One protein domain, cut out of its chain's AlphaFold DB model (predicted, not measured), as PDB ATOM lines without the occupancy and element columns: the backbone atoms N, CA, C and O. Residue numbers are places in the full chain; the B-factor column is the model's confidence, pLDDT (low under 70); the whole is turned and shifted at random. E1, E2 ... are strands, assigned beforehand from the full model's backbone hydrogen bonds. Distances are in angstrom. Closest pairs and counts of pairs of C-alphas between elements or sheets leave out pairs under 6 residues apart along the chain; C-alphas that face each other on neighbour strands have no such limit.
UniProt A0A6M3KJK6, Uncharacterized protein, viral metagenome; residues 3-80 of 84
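What this domain is: This is residues 3 to 80 of the 84 residues of an uncharacterized protein of viral metagenome (UniProt A0A6M3KJK6). What shape? With little regular structure, sheets E3 E2 E1 E7 and E4 E5 E6 form a sandwich, face to face, strands crossed. What parts? The 78 printed residues hold strands E1 to E7, 29 residues, and no named helix: all strand. It is compact, radius of gyration of the C-alphas 13.1 A, spans 40 by 28 by 20 A.

Where its parts are: Which residues? E1 to E7 are residues 3 to 5, 11 to 15, 18 to 21, 44 to 46, 62 to 66, 70 to 74 and 76 to 79. Which anchors? C-alpha 3 is at (172.652, 123.937, -67.897), C-alpha 79 at (178.405, 128.117, -62.727).

How they stand to each other: Which strands pair? E1 E2 E3 and E4 E5 E6 are meanders, antiparallel neighbours in turn; N 12 and O 4, 2.8 A, are within hydrogen-bond range. Where is E7? It is parallel to E1, N 3 and O 76 2.9 A apart.

The domain as a whole: Any cut? The printed part has no cut. Low confidence? Residues 27 to 31 and 48 to 59, in long links, have pLDDT under 70.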
ATOM      1  N   GLY A   3     171.221 124.094 -67.631       94.12
ATOM      2  CA  GLY A   3     172.652 123.937 -67.897       94.12
ATOM      3  C   GLY A   3     173.498 124.191 -66.655       94.12
ATOM      4  O   GLY A   3     173.071 124.883 -65.734       94.12
ATOM      5  N   LYS A   4     174.699 123.618 -66.620       94.81
ATOM      6  CA  LYS A   4     175.658 123.842 -65.542       94.81
ATOM      7  C   LYS A   4     177.092 123.772 -66.058       94.81
ATOM      8  O   LYS A   4     177.378 122.943 -66.918       94.81
ATOM      9  N   ILE A   5     177.984 124.590 -65.508       95.38
ATOM     10  CA  ILE A   5     179.431 124.347 -65.539       95.38
ATOM     11  C   ILE A   5     179.822 123.842 -64.154       95.38
ATOM     12  O   ILE A   5     179.574 124.527 -63.165       95.38
ATOM     13  N   ASN A   6     180.354 122.624 -64.072       94.38
ATOM     14  CA  ASN A   6     180.750 122.043 -62.792       94.38
ATOM     15  C   ASN A   6     182.064 122.647 -62.269       94.38
ATOM     16  O   ASN A   6     182.749 123.386 -62.974       94.38
ATOM     17  N   GLU A   7     182.435 122.322 -61.030       94.69
ATOM     18  CA  GLU A   7     183.639 122.860 -60.373       94.69
ATOM     19  C   GLU A   7     184.958 122.581 -61.118       94.69
ATOM     20  O   GLU A   7     185.950 123.281 -60.913       94.69
ATOM     21  N   TYR A   8     184.968 121.579 -62.000       92.81
ATOM     22  CA  TYR A   8     186.105 121.222 -62.848       92.81
ATOM     23  C   TYR A   8     186.079 121.917 -64.215       92.81
ATOM     24  O   TYR A   8     186.922 121.619 -65.056       92.81
ATOM     25  N   GLY A   9     185.093 122.779 -64.468       92.62
ATOM     26  CA  GLY A   9     184.940 123.490 -65.731       92.62
ATOM     27  C   GLY A   9     184.218 122.706 -66.828       92.62
ATOM     28  O   GLY A   9     184.164 123.183 -67.959       92.62
ATOM     29  N   ASN A  10     183.642 121.527 -66.551       93.81
ATOM     30  CA  ASN A  10     182.900 120.763 -67.565       93.81
ATOM     31  C   ASN A  10     181.467 121.282 -67.724       93.81
ATOM     32  O   ASN A  10     180.776 121.544 -66.741       93.81
ATOM     33  N   LEU A  11     180.980 121.295 -68.963       94.06
ATOM     34  CA  LEU A  11     179.594 121.594 -69.298       94.06
ATOM     35  C   LEU A  11     178.689 120.376 -69.098       94.06
ATOM     36  O   LEU A  11     178.923 119.305 -69.660       94.06
ATOM     37  N   GLU A  12     177.594 120.562 -68.369       95.31
ATOM     38  CA  GLU A  12     176.590 119.544 -68.079       95.31
ATOM     39  C   GLU A  12     175.179 120.043 -68.407       95.31
ATOM     40  O   GLU A  12     174.833 121.196 -68.149       95.31
ATOM     41  N   PHE A  13     174.325 119.160 -68.936       94.00
ATOM     42  CA  PHE A  13     172.900 119.446 -69.150       94.00
ATOM     43  C   PHE A  13     172.033 118.485 -68.358       94.00
ATOM     44  O   PHE A  13     172.293 117.278 -68.343       94.00
ATOM     45  N   LEU A  14     170.935 118.985 -67.799       94.00
ATOM     46  CA  LEU A  14     169.928 118.124 -67.195       94.00
ATOM     47  C   LEU A  14     169.182 117.344 -68.290       94.00
ATOM     48  O   LEU A  14     168.444 117.913 -69.096       94.00
ATOM     49  N   ARG A  15     169.348 116.018 -68.313       90.62
ATOM     50  CA  ARG A  15     168.627 115.105 -69.212       90.62
ATOM     51  C   ARG A  15     168.040 113.949 -68.415       90.62
ATOM     52  O   ARG A  15     168.772 113.208 -67.769       90.62
ATOM     53  N   LYS A  16     166.719 113.758 -68.509       91.50
ATOM     54  CA  LYS A  16     165.982 112.715 -67.766       91.50
ATOM     55  C   LYS A  16     166.248 112.767 -66.247       91.50
ATOM     56  O   LYS A  16     166.450 111.735 -65.621       91.50
ATOM     57  N   GLY A  17     166.294 113.975 -65.679       91.81
ATOM     58  CA  GLY A  17     166.493 114.198 -64.241       91.81
ATOM     59  C   GLY A  17     167.938 114.096 -63.742       91.81
ATOM     60  O   GLY A  17     168.164 114.278 -62.554       91.81
ATOM     61  N   ILE A  18     168.915 113.838 -64.619       93.75
ATOM     62  CA  ILE A  18     170.332 113.706 -64.248       93.75
ATOM     63  C   ILE A  18     171.162 114.700 -65.060       93.75
ATOM     64  O   ILE A  18     170.967 114.824 -66.274       93.75
ATOM     65  N   PHE A  19     172.082 115.410 -64.405       93.50
ATOM     66  CA  PHE A  19     173.074 116.223 -65.102       93.50
ATOM     67  C   PHE A  19     174.060 115.313 -65.824       93.50
ATOM     68  O   PHE A  19     174.674 114.428 -65.233       93.50
ATOM     69  N   LYS A  20     174.156 115.492 -67.139       93.75
ATOM     70  CA  LYS A  20     175.057 114.727 -67.993       93.75
ATOM     71  C   LYS A  20     176.119 115.637 -68.567       93.75
ATOM     72  O   LYS A  20     175.784 116.603 -69.256       93.75
ATOM     73  N   GLN A  21     177.371 115.257 -68.355       93.06
ATOM     74  CA  GLN A  21     178.525 115.879 -68.983       93.06
ATOM     75  C   GLN A  21     178.421 115.814 -70.502       93.06
ATOM     76  O   GLN A  21     178.025 114.800 -71.084       93.06
ATOM     77  N   GLN A  22     178.731 116.936 -71.135       91.06
ATOM     78  CA  GLN A  22     178.753 117.068 -72.577       91.06
ATOM     79  C   GLN A  22     180.153 116.799 -73.092       91.06
ATOM     80  O   GLN A  22     181.147 117.224 -72.507       91.06
ATOM     81  N   LEU A  23     180.211 116.085 -74.205       89.50
ATOM     82  CA  LEU A  23     181.458 115.723 -74.858       89.50
ATOM     83  C   LEU A  23     181.815 116.768 -75.913       89.50
ATOM     84  O   LEU A  23     180.955 117.507 -76.405       89.50
ATOM     85  N   CYS A  24     183.097 116.839 -76.247       85.69
ATOM     86  CA  CYS A  24     183.607 117.738 -77.262       85.69
ATOM     87  C   CYS A  24     183.009 117.369 -78.631       85.69
ATOM     88  O   CYS A  24     183.217 116.253 -79.103       85.69
ATOM     89  N   PRO A  25     182.317 118.292 -79.326       76.38
ATOM     90  CA  PRO A  25     181.708 117.995 -80.623       76.38
ATOM     91  C   PRO A  25     182.732 117.799 -81.756       76.38
ATOM     92  O   PRO A  25     182.343 117.376 -82.841       76.38
ATOM     93  N   PHE A  26     184.010 118.135 -81.538       74.81
ATOM     94  CA  PHE A  26     185.089 117.913 -82.508       74.81
ATOM     95  C   PHE A  26     185.742 116.537 -82.375       74.81
ATOM     96  O   PHE A  26     186.113 115.950 -83.387       74.81
ATOM     97  N   ASN A  27     185.845 116.010 -81.154       68.56
ATOM     98  CA  ASN A  27     186.406 114.688 -80.906       68.56
ATOM     99  C   ASN A  27     185.238 113.710 -80.788       68.56
ATOM    100  O   ASN A  27     184.726 113.458 -79.697       68.56
ATOM    101  N   GLY A  28     184.786 113.212 -81.944       56.97
ATOM    102  CA  GLY A  28     183.646 112.296 -82.076       56.97
ATOM    103  C   GLY A  28     183.769 110.995 -81.273       56.97
ATOM    104  O   GLY A  28     182.768 110.307 -81.091       56.97
ATOM    105  N   ASP A  29     184.956 110.707 -80.741       63.44
ATOM    106  CA  ASP A  29     185.251 109.538 -79.910       63.44
ATOM    107  C   ASP A  29     184.823 109.715 -78.441       63.44
ATOM    108  O   ASP A  29     184.866 108.771 -77.658       63.44
ATOM    109  N   GLY A  30     184.380 110.916 -78.045       62.75
ATOM    110  CA  GLY A  30     183.830 111.154 -76.709       62.75
ATOM    111  C   GLY A  30     184.859 111.149 -75.574       62.75
ATOM    112  O   GLY A  30     184.485 111.160 -74.406       62.75
ATOM    113  N   GLU A  31     186.145 111.152 -75.913       67.12
ATOM    114  CA  GLU A  31     187.253 111.061 -74.959       67.12
ATOM    115  C   GLU A  31     187.473 112.366 -74.174       67.12
ATOM    116  O   GLU A  31     187.994 112.357 -73.063       67.12
ATOM    117  N   PHE A  32     187.014 113.496 -74.722       80.56
ATOM    118  CA  PHE A  32     187.175 114.814 -74.113       80.56
ATOM    119  C   PHE A  32     185.832 115.453 -73.792       80.56
ATOM    120  O   PHE A  32     184.933 115.510 -74.635       80.56
ATOM    121  N   SER A  33     185.722 116.010 -72.592       88.50
ATOM    122  CA  SER A  33     184.587 116.833 -72.193       88.50
ATOM    123  C   SER A  33     184.610 118.194 -72.883       88.50
ATOM    124  O   SER A  33     185.667 118.741 -73.199       88.50
ATOM    125  N   CYS A  34     183.430 118.771 -73.084       91.19
ATOM    126  CA  CYS A  34     183.296 120.185 -73.391       91.19
ATOM    127  C   CYS A  34     183.447 120.974 -72.085       91.19
ATOM    128  O   CYS A  34     182.684 120.739 -71.149       91.19
ATOM    129  N   GLY A  35     184.418 121.882 -72.018       90.88
ATOM    130  CA  GLY A  35     184.687 122.647 -70.806       90.88
ATOM    131  C   GLY A  35     185.498 123.917 -71.033       90.88
ATOM    132  O   GLY A  35     185.931 124.195 -72.154       90.88
ATOM    133  N   ASP A  36     185.681 124.672 -69.955       90.62
ATOM    134  CA  ASP A  36     186.226 126.034 -69.923       90.62
ATOM    135  C   ASP A  36     187.704 126.155 -70.330       90.62
ATOM    136  O   ASP A  36     188.137 127.199 -70.811       90.62
ATOM    137  N   TRP A  37     188.481 125.076 -70.223       89.06
ATOM    138  CA  TRP A  37     189.857 125.016 -70.725       89.06
ATOM    139  C   TRP A  37     189.941 125.071 -72.258       89.06
ATOM    140  O   TRP A  37     191.026 125.243 -72.817       89.06
ATOM    141  N   CYS A  38     188.825 124.888 -72.970       88.38
ATOM    142  CA  CYS A  38     188.785 124.994 -74.420       88.38
ATOM    143  C   CYS A  38     188.683 126.463 -74.844       88.38
ATOM    144  O   CYS A  38     187.724 127.144 -74.510       88.38
ATOM    145  N   SER A  39     189.597 126.944 -75.690       88.06
ATOM    146  CA  SER A  39     189.570 128.333 -76.190       88.06
ATOM    147  C   SER A  39     188.332 128.689 -77.027       88.06
ATOM    148  O   SER A  39     188.104 129.855 -77.332       88.06
ATOM    149  N   LEU A  40     187.554 127.686 -77.444       88.81
ATOM    150  CA  LEU A  40     186.289 127.851 -78.169       88.81
ATOM    151  C   LEU A  40     185.066 127.784 -77.238       88.81
ATOM    152  O   LEU A  40     183.930 127.862 -77.712       88.81
ATOM    153  N   PHE A  41     185.293 127.599 -75.940       90.31
ATOM    154  CA  PHE A  41     184.288 127.673 -74.898       90.31
ATOM    155  C   PHE A  41     184.181 129.122 -74.429       90.31
ATOM    156  O   PHE A  41     185.156 129.716 -73.975       90.31
ATOM    157  N   GLY A  42     183.012 129.722 -74.626       90.44
ATOM    158  CA  GLY A  42     182.729 131.077 -74.173       90.44
ATOM    159  C   GLY A  42     182.332 131.122 -72.703       90.44
ATOM    160  O   GLY A  42     182.215 130.103 -72.034       90.44
ATOM    161  N   GLU A  43     182.053 132.326 -72.225       92.25
ATOM    162  CA  GLU A  43     181.496 132.542 -70.892       92.25
ATOM    163  C   GLU A  43     179.959 132.566 -70.951       92.25
ATOM    164  O   GLU A  43     179.392 133.009 -71.962       92.25
ATOM    165  N   PRO A  44     179.262 132.082 -69.907       90.12
ATOM    166  CA  PRO A  44     177.814 132.176 -69.830       90.12
ATOM    167  C   PRO A  44     177.398 133.642 -69.684       90.12
ATOM    168  O   PRO A  44     177.900 134.373 -68.833       90.12
ATOM    169  N   VAL A  45     176.457 134.083 -70.515       89.75
ATOM    170  CA  VAL A  45     175.951 135.456 -70.499       89.75
ATOM    171  C   VAL A  45     174.433 135.471 -70.421       89.75
ATOM    172  O   VAL A  45     173.746 134.671 -71.058       89.75
ATOM    173  N   ILE A  46     173.897 136.426 -69.668       85.56
ATOM    174  CA  ILE A  46     172.456 136.672 -69.621       85.56
ATOM    175  C   ILE A  46     172.049 137.330 -70.941       85.56
ATOM    176  O   ILE A  46     172.559 138.387 -71.327       85.56
ATOM    177  N   SER A  47     171.153 136.673 -71.668       72.00
ATOM    178  CA  SER A  47     170.658 137.137 -72.952       72.00
ATOM    179  C   SER A  47     169.663 138.284 -72.736       72.00
ATOM    180  O   SER A  47     168.654 138.133 -72.058       72.00
ATOM    181  N   LYS A  48     169.956 139.457 -73.308       63.88
ATOM    182  CA  LYS A  48     169.039 140.608 -73.364       63.88
ATOM    183  C   LYS A  48     168.332 140.625 -74.718       63.88
ATOM    184  O   LYS A  48     168.530 141.551 -75.502       63.88
ATOM    185  N   TRP A  49     167.607 139.568 -75.075       54.38
ATOM    186  CA  TRP A  49     166.822 139.620 -76.310       54.38
ATOM    187  C   TRP A  49     165.637 140.574 -76.119       54.38
ATOM    188  O   TRP A  49     164.997 140.569 -75.070       54.38
ATOM    189  N   MET A  50     165.378 141.433 -77.114       41.50
ATOM    190  CA  MET A  50     164.237 142.358 -77.137       41.50
ATOM    191  C   MET A  50     162.935 141.556 -76.980       41.50
ATOM    192  O   MET A  50     162.458 140.964 -77.942       41.50
ATOM    193  N   GLY A  51     162.393 141.510 -75.763       52.75
ATOM    194  CA  GLY A  51     161.181 140.757 -75.427       52.75
ATOM    195  C   GLY A  51     161.347 139.744 -74.291       52.75
ATOM    196  O   GLY A  51     160.335 139.351 -73.717       52.75
ATOM    197  N   SER A  52     162.577 139.372 -73.920       54.00
ATOM    198  CA  SER A  52     162.828 138.633 -72.676       54.00
ATOM    199  C   SER A  52     162.723 139.596 -71.484       54.00
ATOM    200  O   SER A  52     163.122 140.762 -71.597       54.00
ATOM    201  N   PRO A  53     162.144 139.153 -70.355       49.31
ATOM    202  CA  PRO A  53     161.972 139.989 -69.175       49.31
ATOM    203  C   PRO A  53     163.344 140.479 -68.679       49.31
ATOM    204  O   PRO A  53     164.362 139.835 -68.922       49.31
ATOM    205  N   SER A  54     163.357 141.666 -68.063       54.19
ATOM    206  CA  SER A  54     164.531 142.399 -67.545       54.19
ATOM    207  C   SER A  54     165.617 141.477 -66.945       54.19
ATOM    208  O   SER A  54     165.279 140.408 -66.451       54.19
ATOM    209  N   PRO A  55     166.905 141.871 -66.862       53.94
ATOM    210  CA  PRO A  55     167.892 141.162 -66.027       53.94
ATOM    211  C   PRO A  55     167.437 140.920 -64.570       53.94
ATOM    212  O   PRO A  55     168.009 140.073 -63.895       53.94
ATOM    213  N   ASP A  56     166.399 141.630 -64.121       56.34
ATOM    214  CA  ASP A  56     165.707 141.485 -62.834       56.34
ATOM    215  C   ASP A  56     164.524 140.489 -62.872       56.34
ATOM    216  O   ASP A  56     163.721 140.429 -61.942       56.34
ATOM    217  N   SER A  57     164.353 139.749 -63.969       60.66
ATOM    218  CA  SER A  57     163.358 138.686 -64.079       60.66
ATOM    219  C   SER A  57     163.706 137.547 -63.135       60.66
ATOM    220  O   SER A  57     164.870 137.169 -63.022       60.66
ATOM    221  N   GLU A  58     162.688 136.935 -62.531       60.28
ATOM    222  CA  GLU A  58     162.862 135.725 -61.723       60.28
ATOM    223  C   GLU A  58     163.547 134.579 -62.490       60.28
ATOM    224  O   GLU A  58     164.111 133.702 -61.847       60.28
ATOM    225  N   ASN A  59     163.549 134.589 -63.833       62.31
ATOM    226  CA  ASN A  59     164.238 133.587 -64.653       62.31
ATOM    227  C   ASN A  59     164.919 134.231 -65.878       62.31
ATOM    228  O   ASN A  59     164.301 134.324 -66.941       62.31
ATOM    229  N   PRO A  60     166.170 134.712 -65.754       70.19
ATOM    230  CA  PRO A  60     166.907 135.250 -66.890       70.19
ATOM    231  C   PRO A  60     167.294 134.139 -67.876       70.19
ATOM    232  O   PRO A  60     167.840 133.112 -67.479       70.19
ATOM    233  N   ASP A  61     167.087 134.376 -69.175       81.50
ATOM    234  CA  ASP A  61     167.549 133.472 -70.233       81.50
ATOM    235  C   ASP A  61     169.079 133.526 -70.337       81.50
ATOM    236  O   ASP A  61     169.660 134.560 -70.684       81.50
ATOM    237  N   TRP A  62     169.755 132.408 -70.095       88.69
ATOM    238  CA  TRP A  62     171.205 132.296 -70.236       88.69
ATOM    239  C   TRP A  62     171.578 131.797 -71.621       88.69
ATOM    240  O   TRP A  62     170.925 130.918 -72.184       88.69
ATOM    241  N   ASN A  63     172.679 132.305 -72.165       90.62
ATOM    242  CA  ASN A  63     173.295 131.711 -73.337       90.62
ATOM    243  C   ASN A  63     174.792 131.484 -73.151       90.62
ATOM    244  O   ASN A  63     175.471 132.215 -72.435       90.62
ATOM    245  N   LEU A  64     175.288 130.443 -73.807       90.69
ATOM    246  CA  LEU A  64     176.686 130.044 -73.783       90.69
ATOM    247  C   LEU A  64     177.125 129.737 -75.207       90.69
ATOM    248  O   LEU A  64     176.555 128.864 -75.873       90.69
ATOM    249  N   ARG A  65     178.153 130.439 -75.679       91.00
ATOM    250  CA  ARG A  65     178.790 130.103 -76.950       91.00
ATOM    251  C   ARG A  65     179.751 128.940 -76.735       91.00
ATOM    252  O   ARG A  65     180.584 128.985 -75.839       91.00
ATOM    253  N   ILE A  66     179.653 127.929 -77.584       88.75
ATOM    254  CA  ILE A  66     180.564 126.784 -77.603       88.75
ATOM    255  C   ILE A  66     181.179 126.616 -79.000       88.75
ATOM    256  O   ILE A  66     180.903 127.376 -79.936       88.75
ATOM    257  N   CYS A  67     181.993 125.571 -79.143       85.69
ATOM    258  CA  CYS A  67     182.573 125.083 -80.390       85.69
ATOM    259  C   CYS A  67     181.635 125.175 -81.611       85.69
ATOM    260  O   CYS A  67     180.421 124.991 -81.517       85.69
ATOM    261  N   GLN A  68     182.233 125.384 -82.792       81.56
ATOM    262  CA  GLN A  68     181.530 125.499 -84.084       81.56
ATOM    263  C   GLN A  68     180.545 126.676 -84.157       81.56
ATOM    264  O   GLN A  68     179.553 126.611 -84.880       81.56
ATOM    265  N   ASN A  69     180.812 127.749 -83.404       80.56
ATOM    266  CA  ASN A  69     179.964 128.942 -83.350       80.56
ATOM    267  C   ASN A  69     178.510 128.638 -82.935       80.56
ATOM    268  O   ASN A  69     177.591 129.388 -83.268       80.56
ATOM    269  N   ARG A  70     178.297 127.523 -82.224       86.12
ATOM    270  CA  ARG A  70     176.984 127.147 -81.705       86.12
ATOM    271  C   ARG A  70     176.721 127.927 -80.426       86.12
ATOM    272  O   ARG A  70     177.619 128.118 -79.607       86.12
ATOM    273  N   VAL A  71     175.477 128.347 -80.252       89.50
ATOM    274  CA  VAL A  71     175.006 129.001 -79.031       89.50
ATOM    275  C   VAL A  71     173.980 128.088 -78.386       89.50
ATOM    276  O   VAL A  71     173.050 127.621 -79.042       89.50
ATOM    277  N   LEU A  72     174.195 127.797 -77.111       89.50
ATOM    278  CA  LEU A  72     173.266 127.056 -76.276       89.50
ATOM    279  C   LEU A  72     172.454 128.046 -75.457       89.50
ATOM    280  O   LEU A  72     173.013 129.021 -74.964       89.50
ATOM    281  N   TYR A  73     171.162 127.772 -75.311       89.69
ATOM    282  CA  TYR A  73     170.230 128.589 -74.543       89.69
ATOM    283  C   TYR A  73     169.695 127.775 -73.367       89.69
ATOM    284  O   TYR A  73     169.338 126.601 -73.528       89.69
ATOM    285  N   PHE A  74     169.658 128.393 -72.193       89.44
ATOM    286  CA  PHE A  74     169.238 127.773 -70.946       89.44
ATOM    287  C   PHE A  74     168.248 128.667 -70.208       89.44
ATOM    288  O   PHE A  74     168.434 129.877 -70.146       89.44
ATOM    289  N   ASP A  75     167.244 128.035 -69.607       87.50
ATOM    290  CA  ASP A  75     166.239 128.722 -68.786       87.50
ATOM    291  C   ASP A  75     166.797 128.916 -67.367       87.50
ATOM    292  O   ASP A  75     166.526 129.900 -66.694       87.50
ATOM    293  N   GLU A  76     167.620 127.961 -66.922       88.94
ATOM    294  CA  GLU A  76     168.347 127.996 -65.659       88.94
ATOM    295  C   GLU A  76     169.794 127.583 -65.928       88.94
ATOM    296  O   GLU A  76     170.048 126.579 -66.610       88.94
ATOM    297  N   PHE A  77     170.741 128.341 -65.382       91.81
ATOM    298  CA  PHE A  77     172.162 128.061 -65.528       91.81
ATOM    299  C   PHE A  77     172.902 128.245 -64.206       91.81
ATOM    300  O   PHE A  77     172.667 129.211 -63.483       91.81
ATOM    301  N   THR A  78     173.805 127.320 -63.889       93.19
ATOM    302  CA  THR A  78     174.659 127.396 -62.698       93.19
ATOM    303  C   THR A  78     176.122 127.290 -63.098       93.19
ATOM    304  O   THR A  78     176.497 126.409 -63.864       93.19
ATOM    305  N   ASP A  79     176.956 128.173 -62.563       92.88
ATOM    306  CA  ASP A  79     178.405 128.117 -62.727       92.88
ATOM    307  C   ASP A  79     179.047 127.830 -61.367       92.88
ATOM    308  O   ASP A  79     178.967 128.646 -60.452       92.88
ATOM    309  N   GLU A  80     179.615 126.634 -61.214       94.62
ATOM    310  CA  GLU A  80     180.237 126.162 -59.971       94.62
ATOM    311  C   GLU A  80     181.758 126.369 -59.956       94.62
ATOM    312  O   GLU A  80     182.432 125.953 -59.009       94.62
TER     313      GLU A  80